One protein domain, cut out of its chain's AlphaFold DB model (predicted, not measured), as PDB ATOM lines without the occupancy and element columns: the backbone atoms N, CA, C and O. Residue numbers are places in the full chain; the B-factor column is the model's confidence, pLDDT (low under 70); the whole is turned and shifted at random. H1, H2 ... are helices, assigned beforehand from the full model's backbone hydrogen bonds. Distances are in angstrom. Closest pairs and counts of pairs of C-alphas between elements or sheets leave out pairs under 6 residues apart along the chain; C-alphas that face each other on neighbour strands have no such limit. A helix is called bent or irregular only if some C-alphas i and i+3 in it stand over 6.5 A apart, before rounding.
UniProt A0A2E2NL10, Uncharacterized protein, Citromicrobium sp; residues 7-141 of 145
ATOM      1  N   GLU A   7     -57.234  -0.241  37.289       87.00
ATOM      2  CA  GLU A   7     -56.085  -1.123  37.524       87.00
ATOM      3  C   GLU A   7     -54.819  -0.623  36.808       87.00
ATOM      4  O   GLU A   7     -53.751  -0.587  37.409       87.00
ATOM      5  N   ALA A   8     -54.938  -0.189  35.549       82.88
ATOM      6  CA  ALA A   8     -53.813   0.348  34.785       82.88
ATOM      7  C   ALA A   8     -53.325   1.687  35.359       82.88
ATOM      8  O   ALA A   8     -52.125   1.930  35.401       82.88
ATOM      9  N   THR A   9     -54.236   2.530  35.858       85.81
ATOM     10  CA  THR A   9     -53.889   3.795  36.521       85.81
ATOM     11  C   THR A   9     -53.105   3.565  37.811       85.81
ATOM     12  O   THR A   9     -52.091   4.221  38.014       85.81
ATOM     13  N   ALA A  10     -53.516   2.609  38.649       87.12
ATOM     14  CA  ALA A  10     -52.775   2.285  39.870       87.12
ATOM     15  C   ALA A  10     -51.351   1.790  39.556       87.12
ATOM     16  O   ALA A  10     -50.386   2.243  40.167       87.12
ATOM     17  N   VAL A  11     -51.205   0.920  38.549       87.31
ATOM     18  CA  VAL A  11     -49.882   0.460  38.093       87.31
ATOM     19  C   VAL A  11     -49.055   1.614  37.519       87.31
ATOM     20  O   VAL A  11     -47.859   1.687  37.783       87.31
ATOM     21  N   ALA A  12     -49.670   2.536  36.776       86.50
ATOM     22  CA  ALA A  12     -48.992   3.712  36.236       86.50
ATOM     23  C   ALA A  12     -48.452   4.641  37.335       86.50
ATOM     24  O   ALA A  12     -47.332   5.137  37.220       86.50
ATOM     25  N   GLU A  13     -49.216   4.855  38.411       88.44
ATOM     26  CA  GLU A  13     -48.774   5.645  39.566       88.44
ATOM     27  C   GLU A  13     -47.556   5.015  40.251       88.44
ATOM     28  O   GLU A  13     -46.565   5.706  40.500       88.44
ATOM     29  N   GLU A  14     -47.608   3.707  40.520       88.81
ATOM     30  CA  GLU A  14     -46.498   2.967  41.130       88.81
ATOM     31  C   GLU A  14     -45.260   2.939  40.226       88.81
ATOM     32  O   GLU A  14     -44.137   3.128  40.704       88.81
ATOM     33  N   TYR A  15     -45.460   2.743  38.920       87.94
ATOM     34  CA  TYR A  15     -44.388   2.728  37.932       87.94
ATOM     35  C   TYR A  15     -43.685   4.089  37.858       87.94
ATOM     36  O   TYR A  15     -42.471   4.156  38.056       87.94
ATOM     37  N   LEU A  16     -44.436   5.185  37.681       88.94
ATOM     38  CA  LEU A  16     -43.876   6.537  37.609       88.94
ATOM     39  C   LEU A  16     -43.152   6.936  38.904       88.94
ATOM     40  O   LEU A  16     -42.054   7.489  38.854       88.94
ATOM     41  N   ALA A  17     -43.737   6.645  40.071       87.06
ATOM     42  CA  ALA A  17     -43.095   6.928  41.356       87.06
ATOM     43  C   ALA A  17     -41.787   6.135  41.533       87.06
ATOM     44  O   ALA A  17     -40.815   6.631  42.112       87.06
ATOM     45  N   GLY A  18     -41.759   4.908  41.011       85.69
ATOM     46  CA  GLY A  18     -40.576   4.066  40.964       85.69
ATOM     47  C   GLY A  18     -39.464   4.652  40.100       85.69
ATOM     48  O   GLY A  18     -38.366   4.849  40.608       85.69
ATOM     49  N   VAL A  19     -39.773   5.015  38.851       85.31
ATOM     50  CA  VAL A  19     -38.832   5.667  37.919       85.31
ATOM     51  C   VAL A  19     -38.214   6.912  38.553       85.31
ATOM     52  O   VAL A  19     -36.996   7.054  38.579       85.31
ATOM     53  N   GLN A  20     -39.034   7.778  39.155       83.75
ATOM     54  CA  GLN A  20     -38.549   8.975  39.854       83.75
ATOM     55  C   GLN A  20     -37.568   8.640  40.983       83.75
ATOM     56  O   GLN A  20     -36.543   9.304  41.143       83.75
ATOM     57  N   SER A  21     -37.874   7.601  41.762       85.12
ATOM     58  CA  SER A  21     -37.019   7.161  42.867       85.12
ATOM     59  C   SER A  21     -35.697   6.571  42.368       85.12
ATOM     60  O   SER A  21     -34.647   6.848  42.948       85.12
ATOM     61  N   ASP A  22     -35.735   5.783  41.293       83.12
ATOM     62  CA  ASP A  22     -34.562   5.100  40.746       83.12
ATOM     63  C   ASP A  22     -33.615   6.089  40.054       83.12
ATOM     64  O   ASP A  22     -32.406   6.046  40.283       83.12
ATOM     65  N   LEU A  23     -34.155   7.051  39.297       81.44
ATOM     66  CA  LEU A  23     -33.364   8.123  38.690       81.44
ATOM     67  C   LEU A  23     -32.659   8.961  39.763       81.44
ATOM     68  O   LEU A  23     -31.454   9.197  39.664       81.44
ATOM     69  N   ALA A  24     -33.368   9.325  40.837       78.19
ATOM     70  CA  ALA A  24     -32.789  10.069  41.952       78.19
ATOM     71  C   ALA A  24     -31.693   9.287  42.701       78.19
ATOM     72  O   ALA A  24     -30.738   9.884  43.203       78.19
ATOM     73  N   ALA A  25     -31.826   7.962  42.808       81.31
ATOM     74  CA  ALA A  25     -30.908   7.125  43.576       81.31
ATOM     75  C   ALA A  25     -29.716   6.598  42.758       81.31
ATOM     76  O   ALA A  25     -28.616   6.456  43.300       81.31
ATOM     77  N   PHE A  26     -29.925   6.283  41.479       79.25
ATOM     78  CA  PHE A  26     -29.009   5.468  40.673       79.25
ATOM     79  C   PHE A  26     -28.739   6.024  39.271       79.25
ATOM     80  O   PHE A  26     -27.822   5.540  38.608       79.25
ATOM     81  N   GLY A  27     -29.501   7.020  38.811       72.25
ATOM     82  CA  GLY A  27     -29.376   7.573  37.460       72.25
ATOM     83  C   GLY A  27     -29.872   6.645  36.341       72.25
ATOM     84  O   GLY A  27     -29.453   6.803  35.198       72.25
ATOM     85  N   GLY A  28     -30.731   5.671  36.661       65.50
ATOM     86  CA  GLY A  28     -31.363   4.744  35.713       65.50
ATOM     87  C   GLY A  28     -32.663   4.162  36.280       65.50
ATOM     88  O   GLY A  28     -33.001   4.455  37.423       65.50
ATOM     89  N   VAL A  29     -33.386   3.350  35.501       67.69
ATOM     90  CA  VAL A  29     -34.684   2.750  35.885       67.69
ATOM     91  C   VAL A  29     -34.520   1.277  36.266       67.69
ATOM     92  O   VAL A  29     -33.781   0.541  35.610       67.69
ATOM     93  N   ASP A  30     -35.196   0.827  37.329       70.81
ATOM     94  CA  ASP A  30     -35.238  -0.593  37.694       70.81
ATOM     95  C   ASP A  30     -36.168  -1.389  36.758       70.81
ATOM     96  O   ASP A  30     -37.397  -1.268  36.795       70.81
ATOM     97  N   VAL A  31     -35.564  -2.290  35.977       59.75
ATOM     98  CA  VAL A  31     -36.232  -3.213  35.044       59.75
ATOM     99  C   VAL A  31     -37.307  -4.099  35.696       59.75
ATOM    100  O   VAL A  31     -38.222  -4.568  35.014       59.75
ATOM    101  N   GLY A  32     -37.245  -4.331  37.013       68.38
ATOM    102  CA  GLY A  32     -38.225  -5.132  37.754       68.38
ATOM    103  C   GLY A  32     -39.625  -4.509  37.821       68.38
ATOM    104  O   GLY A  32     -40.602  -5.217  38.078       68.38
ATOM    105  N   ARG A  33     -39.756  -3.204  37.547       74.88
ATOM    106  CA  ARG A  33     -41.039  -2.478  37.591       74.88
ATOM    107  C   ARG A  33     -41.928  -2.722  36.376       74.88
ATOM    108  O   ARG A  33     -43.103  -2.367  36.399       74.88
ATOM    109  N   ILE A  34     -41.392  -3.360  35.339       76.00
ATOM    110  CA  ILE A  34     -42.116  -3.665  34.101       76.00
ATOM    111  C   ILE A  34     -43.003  -4.914  34.251       76.00
ATOM    112  O   ILE A  34     -43.951  -5.098  33.490       76.00
ATOM    113  N   GLU A  35     -42.752  -5.777  35.241       82.81
ATOM    114  CA  GLU A  35     -43.455  -7.061  35.365       82.81
ATOM    115  C   GLU A  35     -44.992  -6.937  35.428       82.81
ATOM    116  O   GLU A  35     -45.668  -7.649  34.681       82.81
ATOM    117  N   PRO A  36     -45.590  -6.004  36.203       84.56
ATOM    118  CA  PRO A  36     -47.043  -5.822  36.210       84.56
ATOM    119  C   PRO A  36     -47.614  -5.419  34.841       84.56
ATOM    120  O   PRO A  36     -48.746  -5.777  34.511       84.56
ATOM    121  N   LEU A  37     -46.831  -4.709  34.020       87.06
ATOM    122  CA  LEU A  37     -47.231  -4.238  32.691       87.06
ATOM    123  C   LEU A  37     -47.319  -5.384  31.671       87.06
ATOM    124  O   LEU A  37     -48.095  -5.308  30.720       87.06
ATOM    125  N   ARG A  38     -46.598  -6.494  31.893       89.75
ATOM    126  CA  ARG A  38     -46.556  -7.659  30.985       89.75
ATOM    127  C   ARG A  38     -47.862  -8.454  30.910       89.75
ATOM    128  O   ARG A  38     -47.951  -9.392  30.119       89.75
ATOM    129  N   LYS A  39     -48.886  -8.092  31.695       88.88
ATOM    130  CA  LYS A  39     -50.191  -8.775  31.749       88.88
ATOM    131  C   LYS A  39     -50.809  -8.989  30.363       88.88
ATOM    132  O   LYS A  39     -51.325 -10.069  30.078       88.88
ATOM    133  N   SER A  40     -50.776  -7.966  29.513       93.19
ATOM    134  CA  SER A  40     -51.136  -8.044  28.096       93.19
ATOM    135  C   SER A  40     -50.658  -6.792  27.361       93.19
ATOM    136  O   SER A  40     -50.410  -5.762  27.984       93.19
ATOM    137  N   LYS A  41     -50.609  -6.856  26.025       94.69
ATOM    138  CA  LYS A  41     -50.367  -5.685  25.166       94.69
ATOM    139  C   LYS A  41     -51.323  -4.529  25.495       94.69
ATOM    140  O   LYS A  41     -50.879  -3.415  25.732       94.69
ATOM    141  N   ASP A  42     -52.625  -4.804  25.546       94.75
ATOM    142  CA  ASP A  42     -53.639  -3.767  25.784       94.75
ATOM    143  C   ASP A  42     -53.525  -3.165  27.195       94.75
ATOM    144  O   ASP A  42     -53.794  -1.982  27.387       94.75
ATOM    145  N   PHE A  43     -53.101  -3.963  28.181       93.62
ATOM    146  CA  PHE A  43     -52.859  -3.479  29.538       93.62
ATOM    147  C   PHE A  43     -51.627  -2.572  29.605       93.62
ATOM    148  O   PHE A  43     -51.709  -1.500  30.197       93.62
ATOM    149  N   ALA A  44     -50.522  -2.967  28.963       94.00
ATOM    150  CA  ALA A  44     -49.325  -2.137  28.857       94.00
ATOM    151  C   ALA A  44     -49.635  -0.794  28.179       94.00
ATOM    152  O   ALA A  44     -49.289   0.251  28.722       94.00
ATOM    153  N   ILE A  45     -50.369  -0.812  27.059       95.19
ATOM    154  CA  ILE A  45     -50.820   0.406  26.366       95.19
ATOM    155  C   ILE A  45     -51.617   1.307  27.313       95.19
ATOM    156  O   ILE A  45     -51.296   2.483  27.459       95.19
ATOM    157  N   ALA A  46     -52.623   0.757  28.002       94.62
ATOM    158  CA  ALA A  46     -53.453   1.539  28.915       94.62
ATOM    159  C   ALA A  46     -52.655   2.127  30.091       94.62
ATOM    160  O   ALA A  46     -52.951   3.231  30.547       94.62
ATOM    161  N   ALA A  47     -51.658   1.396  30.591       93.62
ATOM    162  CA  ALA A  47     -50.812   1.848  31.684       93.62
ATOM    163  C   ALA A  47     -49.858   2.963  31.236       93.62
ATOM    164  O   ALA A  47     -49.799   3.991  31.900       93.62
ATOM    165  N   PHE A  48     -49.179   2.829  30.094       95.56
ATOM    166  CA  PHE A  48     -48.303   3.887  29.580       95.56
ATOM    167  C   PHE A  48     -49.073   5.144  29.168       95.56
ATOM    168  O   PHE A  48     -48.633   6.251  29.469       95.56
ATOM    169  N   ASP A  49     -50.265   4.999  28.583       96.69
ATOM    170  CA  ASP A  49     -51.144   6.146  28.336       96.69
ATOM    171  C   ASP A  49     -51.532   6.852  29.649       96.69
ATOM    172  O   ASP A  49     -51.625   8.080  29.698       96.69
ATOM    173  N   ALA A  50     -51.725   6.105  30.741       95.06
ATOM    174  CA  ALA A  50     -51.966   6.688  32.059       95.06
ATOM    175  C   ALA A  50     -50.710   7.361  32.646       95.06
ATOM    176  O   ALA A  50     -50.829   8.439  33.231       95.06
ATOM    177  N   VAL A  51     -49.516   6.785  32.456       95.44
ATOM    178  CA  VAL A  51     -48.238   7.419  32.835       95.44
ATOM    179  C   VAL A  51     -48.076   8.757  32.114       95.44
ATOM    180  O   VAL A  51     -47.723   9.741  32.758       95.44
ATOM    181  N   ALA A  52     -48.408   8.825  30.822       97.19
ATOM    182  CA  ALA A  52     -48.362  10.055  30.035       97.19
ATOM    183  C   ALA A  52     -49.208  11.171  30.666       97.19
ATOM    184  O   ALA A  52     -48.734  12.285  30.883       97.19
ATOM    185  N   VAL A  53     -50.450  10.846  31.049       97.38
ATOM    186  CA  VAL A  53     -51.355  11.785  31.728       97.38
ATOM    187  C   VAL A  53     -50.784  12.243  33.070       97.38
ATOM    188  O   VAL A  53     -50.865  13.428  33.393       97.38
ATOM    189  N   LEU A  54     -50.210  11.333  33.857       96.81
ATOM    190  CA  LEU A  54     -49.612  11.667  35.150       96.81
ATOM    191  C   LEU A  54     -48.388  12.575  34.992       96.81
ATOM    192  O   LEU A  54     -48.301  13.589  35.683       96.81
ATOM    193  N   LEU A  55     -47.474  12.244  34.077       97.31
ATOM    194  CA  LEU A  55     -46.270  13.028  33.807       97.31
ATOM    195  C   LEU A  55     -46.630  14.439  33.328       97.31
ATOM    196  O   LEU A  55     -46.187  15.416  33.930       97.31
ATOM    197  N   ALA A  56     -47.515  14.541  32.330       98.38
ATOM    198  CA  ALA A  56     -48.004  15.813  31.805       98.38
ATOM    199  C   ALA A  56     -48.646  16.679  32.900       98.38
ATOM    200  O   ALA A  56     -48.357  17.870  32.996       98.38
ATOM    201  N   ARG A  57     -49.481  16.090  33.773       97.88
ATOM    202  CA  ARG A  57     -50.113  16.815  34.891       97.88
ATOM    203  C   ARG A  57     -49.091  17.337  35.897       97.88
ATOM    204  O   ARG A  57     -49.197  18.492  36.299       97.88
ATOM    205  N   ARG A  58     -48.114  16.517  36.297       97.38
ATOM    206  CA  ARG A  58     -47.082  16.923  37.267       97.38
ATOM    207  C   ARG A  58     -46.178  18.019  36.710       97.38
ATOM    208  O   ARG A  58     -45.913  18.993  37.409       97.38
ATOM    209  N   TYR A  59     -45.764  17.894  35.450       98.38
ATOM    210  CA  TYR A  59     -45.006  18.935  34.758       98.38
ATOM    211  C   TYR A  59     -45.807  20.242  34.657       98.38
ATOM    212  O   TYR A  59     -45.359  21.285  35.123       98.38
ATOM    213  N   HIS A  60     -47.047  20.181  34.159       98.31
ATOM    214  CA  HIS A  60     -47.903  21.362  34.004       98.31
ATOM    215  C   HIS A  60     -48.224  22.062  35.337       98.31
ATOM    216  O   HIS A  60     -48.369  23.282  35.382       98.31
ATOM    217  N   ALA A  61     -48.315  21.308  36.437       97.69
ATOM    218  CA  ALA A  61     -48.513  21.851  37.780       97.69
ATOM    219  C   ALA A  61     -47.240  22.468  38.400       97.69
ATOM    220  O   ALA A  61     -47.320  23.062  39.477       97.69
ATOM    221  N   GLY A  62     -46.077  22.337  37.750       97.06
ATOM    222  CA  GLY A  62     -44.783  22.780  38.272       97.06
ATOM    223  C   GLY A  62     -44.217  21.877  39.372       97.06
ATOM    224  O   GLY A  62     -43.341  22.302  40.122       97.06
ATOM    225  N   GLU A  63     -44.721  20.646  39.501       96.56
ATOM    226  CA  GLU A  63     -44.185  19.644  40.432       96.56
ATOM    227  C   GLU A  63     -42.889  19.006  39.908       96.56
ATOM    228  O   GLU A  63     -42.097  18.489  40.694       96.56
ATOM    229  N   LEU A  64     -42.681  19.044  38.588       95.19
ATOM    230  CA  LEU A  64     -41.457  18.646  37.897       95.19
ATOM    231  C   LEU A  64     -41.002  19.810  37.015       95.19
ATOM    232  O   LEU A  64     -41.831  20.409  36.328       95.19
ATOM    233  N   ASP A  65     -39.706  20.118  37.022       96.75
ATOM    234  CA  ASP A  65     -39.121  20.989  36.003       96.75
ATOM    235  C   ASP A  65     -38.933  20.233  34.678       96.75
ATOM    236  O   ASP A  65     -39.132  19.017  34.603       96.75
ATOM    237  N   TYR A  66     -38.593  20.976  33.620       97.06
ATOM    238  CA  TYR A  66     -38.412  20.410  32.284       97.06
ATOM    239  C   TYR A  66     -37.334  19.326  32.271       97.06
ATOM    240  O   TYR A  66     -37.621  18.218  31.838       97.06
ATOM    241  N   GLU A  67     -36.143  19.600  32.816       95.06
ATOM    242  CA  GLU A  67     -35.030  18.639  32.819       95.06
ATOM    243  C   GLU A  67     -35.411  17.323  33.516       95.06
ATOM    244  O   GLU A  67     -35.095  16.239  33.031       95.06
ATOM    245  N   THR A  68     -36.136  17.392  34.634       93.81
ATOM    246  CA  THR A  68     -36.594  16.194  35.345       93.81
ATOM    247  C   THR A  68     -37.673  15.448  34.562       93.81
ATOM    248  O   THR A  68     -37.644  14.219  34.498       93.81
ATOM    249  N   ALA A  69     -38.651  16.161  33.998       96.06
ATOM    250  CA  ALA A  69     -39.744  15.545  33.249       96.06
ATOM    251  C   ALA A  69     -39.253  14.893  31.947       96.06
ATOM    252  O   ALA A  69     -39.642  13.761  31.656       96.06
ATOM    253  N   ASP A  70     -38.355  15.567  31.234       96.12
ATOM    254  CA  ASP A  70     -37.700  15.077  30.026       96.12
ATOM    255  C   ASP A  70     -36.844  13.834  30.306       96.12
ATOM    256  O   ASP A  70     -36.972  12.804  29.639       96.12
ATOM    257  N   TRP A  71     -36.051  13.858  31.382       92.75
ATOM    258  CA  TRP A  71     -35.248  12.700  31.768       92.75
ATOM    259  C   TRP A  71     -36.112  11.472  32.100       92.75
ATOM    260  O   TRP A  71     -35.778  10.348  31.720       92.75
ATOM    261  N   ILE A  72     -37.254  11.679  32.768       93.38
ATOM    262  CA  ILE A  72     -38.244  10.622  33.016       93.38
ATOM    263  C   ILE A  72     -38.834  10.107  31.697       93.38
ATOM    264  O   ILE A  72     -38.960   8.891  31.537       93.38
ATOM    265  N   ALA A  73     -39.195  10.997  30.768       95.50
ATOM    266  CA  ALA A  73     -39.771  10.631  29.476       95.50
ATOM    267  C   ALA A  73     -38.811   9.743  28.669       95.50
ATOM    268  O   ALA A  73     -39.178   8.630  28.294       95.50
ATOM    269  N   ASN A  74     -37.561  10.176  28.514       93.38
ATOM    270  CA  ASN A  74     -36.498   9.432  27.838       93.38
ATOM    271  C   ASN A  74     -36.261   8.035  28.450       93.38
ATOM    272  O   ASN A  74     -36.106   7.034  27.742       93.38
ATOM    273  N   ALA A  75     -36.264   7.948  29.783       90.81
ATOM    274  CA  ALA A  75     -36.040   6.689  30.482       90.81
ATOM    275  C   ALA A  75     -37.196   5.691  30.284       90.81
ATOM    276  O   ALA A  75     -36.964   4.514  30.009       90.81
ATOM    277  N   ILE A  76     -38.438   6.165  30.388       92.00
ATOM    278  CA  ILE A  76     -39.626   5.325  30.204       92.00
ATOM    279  C   ILE A  76     -39.792   4.915  28.741       92.00
ATOM    280  O   ILE A  76     -40.193   3.781  28.491       92.00
ATOM    281  N   ASP A  77     -39.483   5.786  27.775       93.56
ATOM    282  CA  ASP A  77     -39.674   5.478  26.353       93.56
ATOM    283  C   ASP A  77     -38.834   4.276  25.904       93.56
ATOM    284  O   ASP A  77     -39.334   3.364  25.241       93.56
ATOM    285  N   THR A  78     -37.589   4.211  26.382       89.19
ATOM    286  CA  THR A  78     -36.689   3.075  26.139       89.19
ATOM    287  C   THR A  78     -37.306   1.757  26.625       89.19
ATOM    288  O   THR A  78     -37.408   0.790  25.863       89.19
ATOM    289  N   ASP A  79     -37.765   1.725  27.878       87.81
ATOM    290  CA  ASP A  79     -38.367   0.542  28.504       87.81
ATOM    291  C   ASP A  79     -39.709   0.160  27.858       87.81
ATOM    292  O   ASP A  79     -40.014  -1.020  27.644       87.81
ATOM    293  N   MET A  80     -40.522   1.168  27.535       92.12
ATOM    294  CA  MET A  80     -41.814   1.020  26.877       92.12
ATOM    295  C   MET A  80     -41.638   0.376  25.509       92.12
ATOM    296  O   MET A  80     -42.288  -0.634  25.229       92.12
ATOM    297  N   LEU A  81     -40.729   0.893  24.680       92.25
ATOM    298  CA  LEU A  81     -40.491   0.365  23.342       92.25
ATOM    299  C   LEU A  81     -40.014  -1.091  23.394       92.25
ATOM    300  O   LEU A  81     -40.530  -1.933  22.649       92.25
ATOM    301  N   GLU A  82     -39.087  -1.422  24.302       91.38
ATOM    302  CA  GLU A  82     -38.639  -2.805  24.494       91.38
ATOM    303  C   GLU A  82     -39.809  -3.724  24.880       91.38
ATOM    304  O   GLU A  82     -39.995  -4.792  24.279       91.38
ATOM    305  N   LEU A  83     -40.639  -3.307  25.841       92.31
ATOM    306  CA  LEU A  83     -41.799  -4.084  26.264       92.31
ATOM    307  C   LEU A  83     -42.810  -4.271  25.123       92.31
ATOM    308  O   LEU A  83     -43.298  -5.386  24.908       92.31
ATOM    309  N   MET A  84     -43.115  -3.213  24.370       94.88
ATOM    310  CA  MET A  84     -44.097  -3.260  23.284       94.88
ATOM    311  C   MET A  84     -43.657  -4.181  22.143       94.88
ATOM    312  O   MET A  84     -44.505  -4.874  21.572       94.88
ATOM    313  N   ILE A  85     -42.352  -4.260  21.859       94.00
ATOM    314  CA  ILE A  85     -41.775  -5.234  20.922       94.00
ATOM    315  C   ILE A  85     -41.957  -6.664  21.451       94.00
ATOM    316  O   ILE A  85     -42.400  -7.551  20.718       94.00
ATOM    317  N   GLN A  86     -41.653  -6.898  22.731       93.94
ATOM    318  CA  GLN A  86     -41.756  -8.226  23.350       93.94
ATOM    319  C   GLN A  86     -43.200  -8.746  23.412       93.94
ATOM    320  O   GLN A  86     -43.429  -9.945  23.244       93.94
ATOM    321  N   LEU A  87     -44.180  -7.862  23.623       95.06
ATOM    322  CA  LEU A  87     -45.602  -8.214  23.685       95.06
ATOM    323  C   LEU A  87     -46.242  -8.437  22.302       95.06
ATOM    324  O   LEU A  87     -47.385  -8.895  22.230       95.06
ATOM    325  N   GLN A  88     -45.529  -8.143  21.209       96.06
ATOM    326  CA  GLN A  88     -46.037  -8.220  19.833       96.06
ATOM    327  C   GLN A  88     -45.110  -9.032  18.909       96.06
ATOM    328  O   GLN A  88     -44.668  -8.540  17.864       96.06
ATOM    329  N   PRO A  89     -44.804 -10.301  19.247       94.69
ATOM    330  CA  PRO A  89     -43.859 -11.098  18.478       94.69
ATOM    331  C   PRO A  89     -44.362 -11.336  17.047       94.69
ATOM    332  O   PRO A  89     -45.454 -11.858  16.827       94.69
ATOM    333  N   GLY A  90     -43.530 -10.988  16.063       92.31
ATOM    334  CA  GLY A  90     -43.826 -11.195  14.641       92.31
ATOM    335  C   GLY A  90     -44.798 -10.183  14.030       92.31
ATOM    336  O   GLY A  90     -45.234 -10.381  12.894       92.31
ATOM    337  N   ALA A  91     -45.139  -9.109  14.745       91.38
ATOM    338  CA  ALA A  91     -45.938  -8.032  14.187       91.38
ATOM    339  C   ALA A  91     -45.149  -7.262  13.110       91.38
ATOM    340  O   ALA A  91     -43.954  -7.009  13.244       91.38
ATOM    341  N   SER A  92     -45.825  -6.902  12.015       90.12
ATOM    342  CA  SER A  92     -45.239  -6.077  10.943       90.12
ATOM    343  C   SER A  92     -45.182  -4.590  11.304       90.12
ATOM    344  O   SER A  92     -44.429  -3.834  10.697       90.12
ATOM    345  N   THR A  93     -45.981  -4.191  12.292       91.38
ATOM    346  CA  THR A  93     -46.043  -2.864  12.910       91.38
ATOM    347  C   THR A  93     -46.300  -3.065  14.401       91.38
ATOM    348  O   THR A  93     -46.981  -4.020  14.774       91.38
ATOM    349  N   ILE A  94     -45.711  -2.218  15.241       93.44
ATOM    350  CA  ILE A  94     -45.866  -2.269  16.697       93.44
ATOM    351  C   ILE A  94     -46.976  -1.290  17.071       93.44
ATOM    352  O   ILE A  94     -46.864  -0.106  16.764       93.44
ATOM    353  N   ASP A  95     -48.037  -1.772  17.721       94.12
ATOM    354  CA  ASP A  95     -49.001  -0.878  18.364       94.12
ATOM    355  C   ASP A  95     -48.301  -0.184  19.535       94.12
ATOM    356  O   ASP A  95     -47.694  -0.866  20.365       94.12
ATOM    357  N   THR A  96     -48.393   1.142  19.616       92.31
ATOM    358  CA  THR A  96     -47.796   1.948  20.689       92.31
ATOM    359  C   THR A  96     -48.860   2.744  21.458       92.31
ATOM    360  O   THR A  96     -49.925   3.054  20.906       92.31
ATOM    361  N   PRO A  97     -48.611   3.056  22.744       95.06
ATOM    362  CA  PRO A  97     -49.456   3.951  23.533       95.06
ATOM    363  C   PRO A  97     -49.478   5.361  22.925       95.06
ATOM    364  O   PRO A  97     -48.455   6.039  22.848       95.06
ATOM    365  N   GLN A  98     -50.649   5.798  22.451       95.75
ATOM    366  CA  GLN A  98     -50.781   7.055  21.703       95.75
ATOM    367  C   GLN A  98     -50.607   8.286  22.588       95.75
ATOM    368  O   GLN A  98     -50.015   9.268  22.152       95.75
ATOM    369  N   ALA A  99     -51.143   8.252  23.811       96.69
ATOM    370  CA  ALA A  99     -51.009   9.376  24.726       96.69
ATOM    371  C   ALA A  99     -49.574   9.496  25.230       96.69
ATOM    372  O   ALA A  99     -49.088  10.609  25.392       96.69
ATOM    373  N   TRP A 100     -48.901   8.360  25.428       97.38
ATOM    374  CA  TRP A 100     -47.469   8.350  25.709       97.38
ATOM    375  C   TRP A 100     -46.667   8.998  24.586       97.38
ATOM    376  O   TRP A 100     -45.926   9.932  24.869       97.38
ATOM    377  N   GLN A 101     -46.867   8.571  23.334       97.12
ATOM    378  CA  GLN A 101     -46.125   9.127  22.199       97.12
ATOM    379  C   GLN A 101     -46.277  10.647  22.107       97.12
ATOM    380  O   GLN A 101     -45.298  11.352  21.937       97.12
ATOM    381  N   GLU A 102     -47.494  11.162  22.273       98.00
ATOM    382  CA  GLU A 102     -47.738  12.602  22.192       98.00
ATOM    383  C   GLU A 102     -47.069  13.395  23.320       98.00
ATOM    384  O   GLU A 102     -46.575  14.492  23.086       98.00
ATOM    385  N   VAL A 103     -47.039  12.854  24.541       98.38
ATOM    386  CA  VAL A 103     -46.346  13.500  25.665       98.38
ATOM    387  C   VAL A 103     -44.830  13.411  25.499       98.38
ATOM    388  O   VAL A 103     -44.148  14.391  25.777       98.38
ATOM    389  N   TYR A 104     -44.306  12.274  25.033       98.06
ATOM    390  CA  TYR A 104     -42.886  12.113  24.724       98.06
ATOM    391  C   TYR A 104     -42.439  13.103  23.640       98.06
ATOM    392  O   TYR A 104     -41.500  13.862  23.863       98.06
ATOM    393  N   ASP A 105     -43.166  13.166  22.519       97.81
ATOM    394  CA  ASP A 105     -42.863  14.068  21.401       97.81
ATOM    395  C   ASP A 105     -42.862  15.542  21.850       97.81
ATOM    396  O   ASP A 105     -42.038  16.327  21.388       97.81
ATOM    397  N   ALA A 106     -43.735  15.914  22.796       98.25
ATOM    398  CA  ALA A 106     -43.768  17.264  23.353       98.25
ATOM    399  C   ALA A 106     -42.513  17.616  24.166       98.25
ATOM    400  O   ALA A 106     -42.058  18.763  24.131       98.25
ATOM    401  N   PHE A 107     -41.947  16.661  24.909       98.25
ATOM    402  CA  PHE A 107     -40.687  16.875  25.625       98.25
ATOM    403  C   PHE A 107     -39.491  16.924  24.660       98.25
ATOM    404  O   PHE A 107     -38.709  17.873  24.745       98.25
ATOM    405  N   ASP A 108     -39.440  16.015  23.677       97.06
ATOM    406  CA  ASP A 108     -38.417  15.970  22.615       97.06
ATOM    407  C   ASP A 108     -38.386  17.277  21.799       97.06
ATOM    408  O   ASP A 108     -37.328  17.851  21.528       97.06
ATOM    409  N   ALA A 109     -39.558  17.843  21.493       96.62
ATOM    410  CA  ALA A 109     -39.662  19.124  20.801       96.62
ATOM    411  C   ALA A 109     -39.051  20.300  21.591       96.62
ATOM    412  O   ALA A 109     -38.650  21.296  20.984       96.62
ATOM    413  N   GLY A 110     -38.969  20.195  22.920       97.12
ATOM    414  CA  GLY A 110     -38.340  21.183  23.795       97.12
ATOM    415  C   GLY A 110     -36.816  21.097  23.862       97.12
ATOM    416  O   GLY A 110     -36.192  22.054  24.321       97.12
ATOM    417  N   GLU A 111     -36.205  20.000  23.397       94.75
ATOM    418  CA  GLU A 111     -34.763  19.756  23.571       94.75
ATOM    419  C   GLU A 111     -33.902  20.623  22.635       94.75
ATOM    420  O   GLU A 111     -32.740  20.929  22.925       94.75
ATOM    421  N   PHE A 112     -34.453  21.023  21.487       91.12
ATOM    422  CA  PHE A 112     -33.682  21.604  20.389       91.12
ATOM    423  C   PHE A 112     -34.085  23.042  20.083       91.12
ATOM    424  O   PHE A 112     -35.253  23.399  20.102       91.12
ATOM    425  N   ASP A 113     -33.128  23.861  19.645       90.00
ATOM    426  CA  ASP A 113     -33.358  25.244  19.190       90.00
ATOM    427  C   ASP A 113     -34.082  25.349  17.824       90.00
ATOM    428  O   ASP A 113     -34.193  26.431  17.234       90.00
ATOM    429  N   HIS A 114     -34.540  24.215  17.279       90.31
ATOM    430  CA  HIS A 114     -35.184  24.082  15.971       90.31
ATOM    431  C   HIS A 114     -34.384  24.704  14.819       90.31
ATOM    432  O   HIS A 114     -34.961  25.348  13.934       90.31
ATOM    433  N   PHE A 115     -33.069  24.463  14.795       93.94
ATOM    434  CA  PHE A 115     -32.110  25.020  13.830       93.94
ATOM    435  C   PHE A 115     -31.925  26.534  13.996       93.94
ATOM    436  O   PHE A 115     -31.912  27.286  13.016       93.94
ATOM    437  N   GLY A 116     -31.806  26.976  15.249       91.44
ATOM    438  CA  GLY A 116     -31.645  28.380  15.636       91.44
ATOM    439  C   GLY A 116     -32.899  29.236  15.434       91.44
ATOM    440  O   GLY A 116     -32.787  30.441  15.214       91.44
ATOM    441  N   ARG A 117     -34.088  28.621  15.438       92.19
ATOM    442  CA  ARG A 117     -35.383  29.310  15.293       92.19
ATOM    443  C   ARG A 117     -36.053  29.623  16.628       92.19
ATOM    444  O   ARG A 117     -37.016  30.381  16.612       92.19
ATOM    445  N   SER A 118     -35.552  29.065  17.725       95.06
ATOM    446  CA  SER A 118     -36.102  29.244  19.064       95.06
ATOM    447  C   SER A 118     -35.002  29.556  20.071       95.06
ATOM    448  O   SER A 118     -33.957  28.906  20.072       95.06
ATOM    449  N   GLU A 119     -35.243  30.551  20.924       96.12
ATOM    450  CA  GLU A 119     -34.409  30.843  22.101       96.12
ATOM    451  C   GLU A 119     -34.993  30.228  23.388       96.12
ATOM    452  O   GLU A 119     -34.309  30.180  24.409       96.12
ATOM    453  N   ASP A 120     -36.240  29.750  23.330       96.94
ATOM    454  CA  ASP A 120     -36.973  29.118  24.430       96.94
ATOM    455  C   ASP A 120     -37.849  27.972  23.883       96.94
ATOM    456  O   ASP A 120     -39.076  28.089  23.816       96.94
ATOM    457  N   PRO A 121     -37.238  26.858  23.442       97.44
ATOM    458  CA  PRO A 121     -37.982  25.758  22.834       97.44
ATOM    459  C   PRO A 121     -38.959  25.090  23.810       97.44
ATOM    460  O   PRO A 121     -40.033  24.646  23.411       97.44
ATOM    461  N   VAL A 122     -38.660  25.094  25.109       98.12
ATOM    462  CA  VAL A 122     -39.592  24.614  26.138       98.12
ATOM    463  C   VAL A 122     -40.855  25.479  26.167       98.12
ATOM    464  O   VAL A 122     -41.975  24.960  26.150       98.12
ATOM    465  N   GLY A 123     -40.689  26.805  26.190       97.88
ATOM    466  CA  GLY A 123     -41.791  27.762  26.158       97.88
ATOM    467  C   GLY A 123     -42.589  27.738  24.856       97.88
ATOM    468  O   GLY A 123     -43.809  27.910  24.882       97.88
ATOM    469  N   GLU A 124     -41.917  27.506  23.730       97.88
ATOM    470  CA  GLU A 124     -42.504  27.569  22.390       97.88
ATOM    471  C   GLU A 124     -43.116  26.244  21.906       97.88
ATOM    472  O   GLU A 124     -44.038  26.289  21.088       97.88
ATOM    473  N   PHE A 125     -42.657  25.092  22.413       97.12
ATOM    474  CA  PHE A 125     -43.085  23.762  21.954       97.12
ATOM    475  C   PHE A 125     -43.632  22.885  23.088       97.12
ATOM    476  O   PHE A 125     -44.826  22.586  23.092       97.12
ATOM    477  N   THR A 126     -42.828  22.533  24.097       98.38
ATOM    478  CA  THR A 126     -43.270  21.610  25.162       98.38
ATOM    479  C   THR A 126     -44.480  22.136  25.926       98.38
ATOM    480  O   THR A 126     -45.482  21.438  26.081       98.38
ATOM    481  N   ASN A 127     -44.425  23.383  26.395       98.50
ATOM    482  CA  ASN A 127     -45.502  23.978  27.185       98.50
ATOM    483  C   ASN A 127     -46.857  23.998  26.451       98.50
ATOM    484  O   ASN A 127     -47.831  23.492  27.022       98.50
ATOM    485  N   PRO A 128     -46.963  24.533  25.217       98.38
ATOM    486  CA  PRO A 128     -48.235  24.544  24.502       98.38
ATOM    487  C   PRO A 128     -48.731  23.144  24.121       98.38
ATOM    488  O   PRO A 128     -49.942  22.914  24.133       98.38
ATOM    489  N   GLU A 129     -47.843  22.197  23.811       98.44
ATOM    490  CA  GLU A 129     -48.242  20.829  23.456       98.44
ATOM    491  C   GLU A 129     -48.776  20.053  24.667       98.44
ATOM    492  O   GLU A 129     -49.847  19.445  24.584       98.44
ATOM    493  N   ILE A 130     -48.120  20.168  25.828       98.62
ATOM    494  CA  ILE A 130     -48.624  19.593  27.083       98.62
ATOM    495  C   ILE A 130     -49.961  20.232  27.489       98.62
ATOM    496  O   ILE A 130     -50.887  19.522  27.897       98.62
ATOM    497  N   GLU A 131     -50.108  21.554  27.356       98.44
ATOM    498  CA  GLU A 131     -51.374  22.239  27.643       98.44
ATOM    499  C   GLU A 131     -52.505  21.728  26.735       98.44
ATOM    500  O   GLU A 131     -53.593  21.388  27.216       98.44
ATOM    501  N   ALA A 132     -52.247  21.611  25.429       98.19
ATOM    502  CA  ALA A 132     -53.217  21.110  24.460       98.19
ATOM    503  C   ALA A 132     -53.606  19.647  24.730       98.19
ATOM    504  O   ALA A 132     -54.794  19.298  24.679       98.19
ATOM    505  N   PHE A 133     -52.624  18.805  25.064       98.00
ATOM    506  CA  PHE A 133     -52.842  17.420  25.460       98.00
ATOM    507  C   PHE A 133     -53.785  17.336  26.671       98.00
ATOM    508  O   PHE A 133     -54.827  16.672  26.600       98.00
ATOM    509  N   LEU A 134     -53.481  18.058  27.754       97.62
ATOM    510  CA  LEU A 134     -54.277  18.041  28.985       97.62
ATOM    511  C   LEU A 134     -55.687  18.596  28.777       97.62
ATOM    512  O   LEU A 134     -56.652  17.992  29.247       97.62
ATOM    513  N   ALA A 135     -55.836  19.683  28.015       96.75
ATOM    514  CA  ALA A 135     -57.147  20.240  27.684       96.75
ATOM    515  C   ALA A 135     -58.048  19.206  26.984       96.75
ATOM    516  O   ALA A 135     -59.254  19.128  27.248       96.75
ATOM    517  N   ARG A 136     -57.466  18.371  26.114       95.56
ATOM    518  CA  ARG A 136     -58.189  17.303  25.419       95.56
ATOM    519  C   ARG A 136     -58.543  16.137  26.344       95.56
ATOM    520  O   ARG A 136     -59.642  15.598  26.205       95.56
ATOM    521  N   ILE A 137     -57.663  15.751  27.269       93.44
ATOM    522  CA  ILE A 137     -57.949  14.717  28.281       93.44
ATOM    523  C   ILE A 137     -59.091  15.167  29.198       93.44
ATOM    524  O   ILE A 137     -60.079  14.453  29.364       93.44
ATOM    525  N   ASP A 138     -59.030  16.399  29.696       90.94
ATOM    526  CA  ASP A 138     -60.060  16.976  30.558       90.94
ATOM    527  C   ASP A 138     -61.435  17.056  29.880       90.94
ATOM    528  O   ASP A 138     -62.473  16.858  30.519       90.94
ATOM    529  N   ALA A 139     -61.470  17.342  28.577       89.31
ATOM    530  CA  ALA A 139     -62.708  17.335  27.802       89.31
ATOM    531  C   ALA A 139     -63.301  15.918  27.658       89.31
ATOM    532  O   ALA A 139     -64.528  15.755  27.668       89.31
ATOM    533  N   GLN A 140     -62.450  14.892  27.550       84.94
ATOM    534  CA  GLN A 140     -62.877  13.490  27.496       84.94
ATOM    535  C   GLN A 140     -63.459  13.035  28.839       84.94
ATOM    536  O   GLN A 140     -64.532  12.435  28.852       84.94
ATOM    537  N   ASP A 141     -62.826  13.397  29.957       79.62
ATOM    538  CA  ASP A 141     -63.298  13.050  31.308       79.62
ATOM    539  C   ASP A 141     -64.660  13.681  31.650       79.62
ATOM    540  O   ASP A 141     -65.454  13.107  32.397       79.62
TER     541      ASP A 141
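AT A GLANCE: This is residues 7 to 141 of the 145 residues of an uncharacterized protein of Citromicrobium sp (UniProt A0A2E2NL10). Two long antiparallel helices, the hairpin H3 and H4, lie side by side in the middle; the hairpin H1 and H2 packs across them on one side, the hairpin H5 and H6 on the other. The printed part has 135 residues with six named helices, H1 to H6 in chain order, and no named strand: all helix. It is compact, with a radius of gyration of the C-alphas of 14.9 A and spans of 43 by 35 by 32 A.

HOW THE PARTS SIT: Start at H4, residues 66 to 86; it touches the hub H3, residues 41 to 60, at a shallow tilt of 4 degrees, closest at C-alphas Tyr 59 and Ala 69, 6.4 A. With H5, residues 98 to 109, they form an up-and-down bundle, each helix running against the one before; residues 104 to 108 of H5 touch H4, closest at C-alphas Asp 70 and Phe 107, 5.6 A. H6, residues 121 to 141, touches H5 at a shallow tilt of 18 degrees, closest at C-alphas Ala 106 and Thr 126, 4.7 A. Residues 8 to 16 of H1, residues 7 to 26, touch H3 at a steep tilt of 61 degrees, closest at C-alphas Ala 8 and Ala 47, 4.6 A. H2, residues 31 to 39, touches H3 only at the corner, closest at C-alphas Leu 37 and Ala 44, 4.8 A. Every O i to N i+4 pair is within hydrogen-bond range in H1, H3 and H5, against 16 of 17 in H4, 15 of 17 in H6 and 1 of 5 in H2, which has 3 of 6 O i to N i+3 pairs.

IN THESE COORDINATES: Find C-alpha 7 at (-56.085, -1.123, 37.524), where H1 begins its 28.0 A. H3 runs 28.6 A, and H4 30.2 A from C-alpha 66 at (-38.412, 20.410, 32.284). H2 is irregular, with C-alphas 33 and 36 7.0 A apart, and H6 only just, with 124 and 127 6.7 A apart; H6 ends at C-alpha 141, (-63.298, 13.050, 31.308).

THE WHOLE: The farthest C-alphas, of Lys 39 and Gly 116, are 44.5 A apart. The printed part has no cut; the links H4 to H5 and H5 to H6 are long. Look for pLDDT under 70 at residues 28 to 29 and 31 to 32.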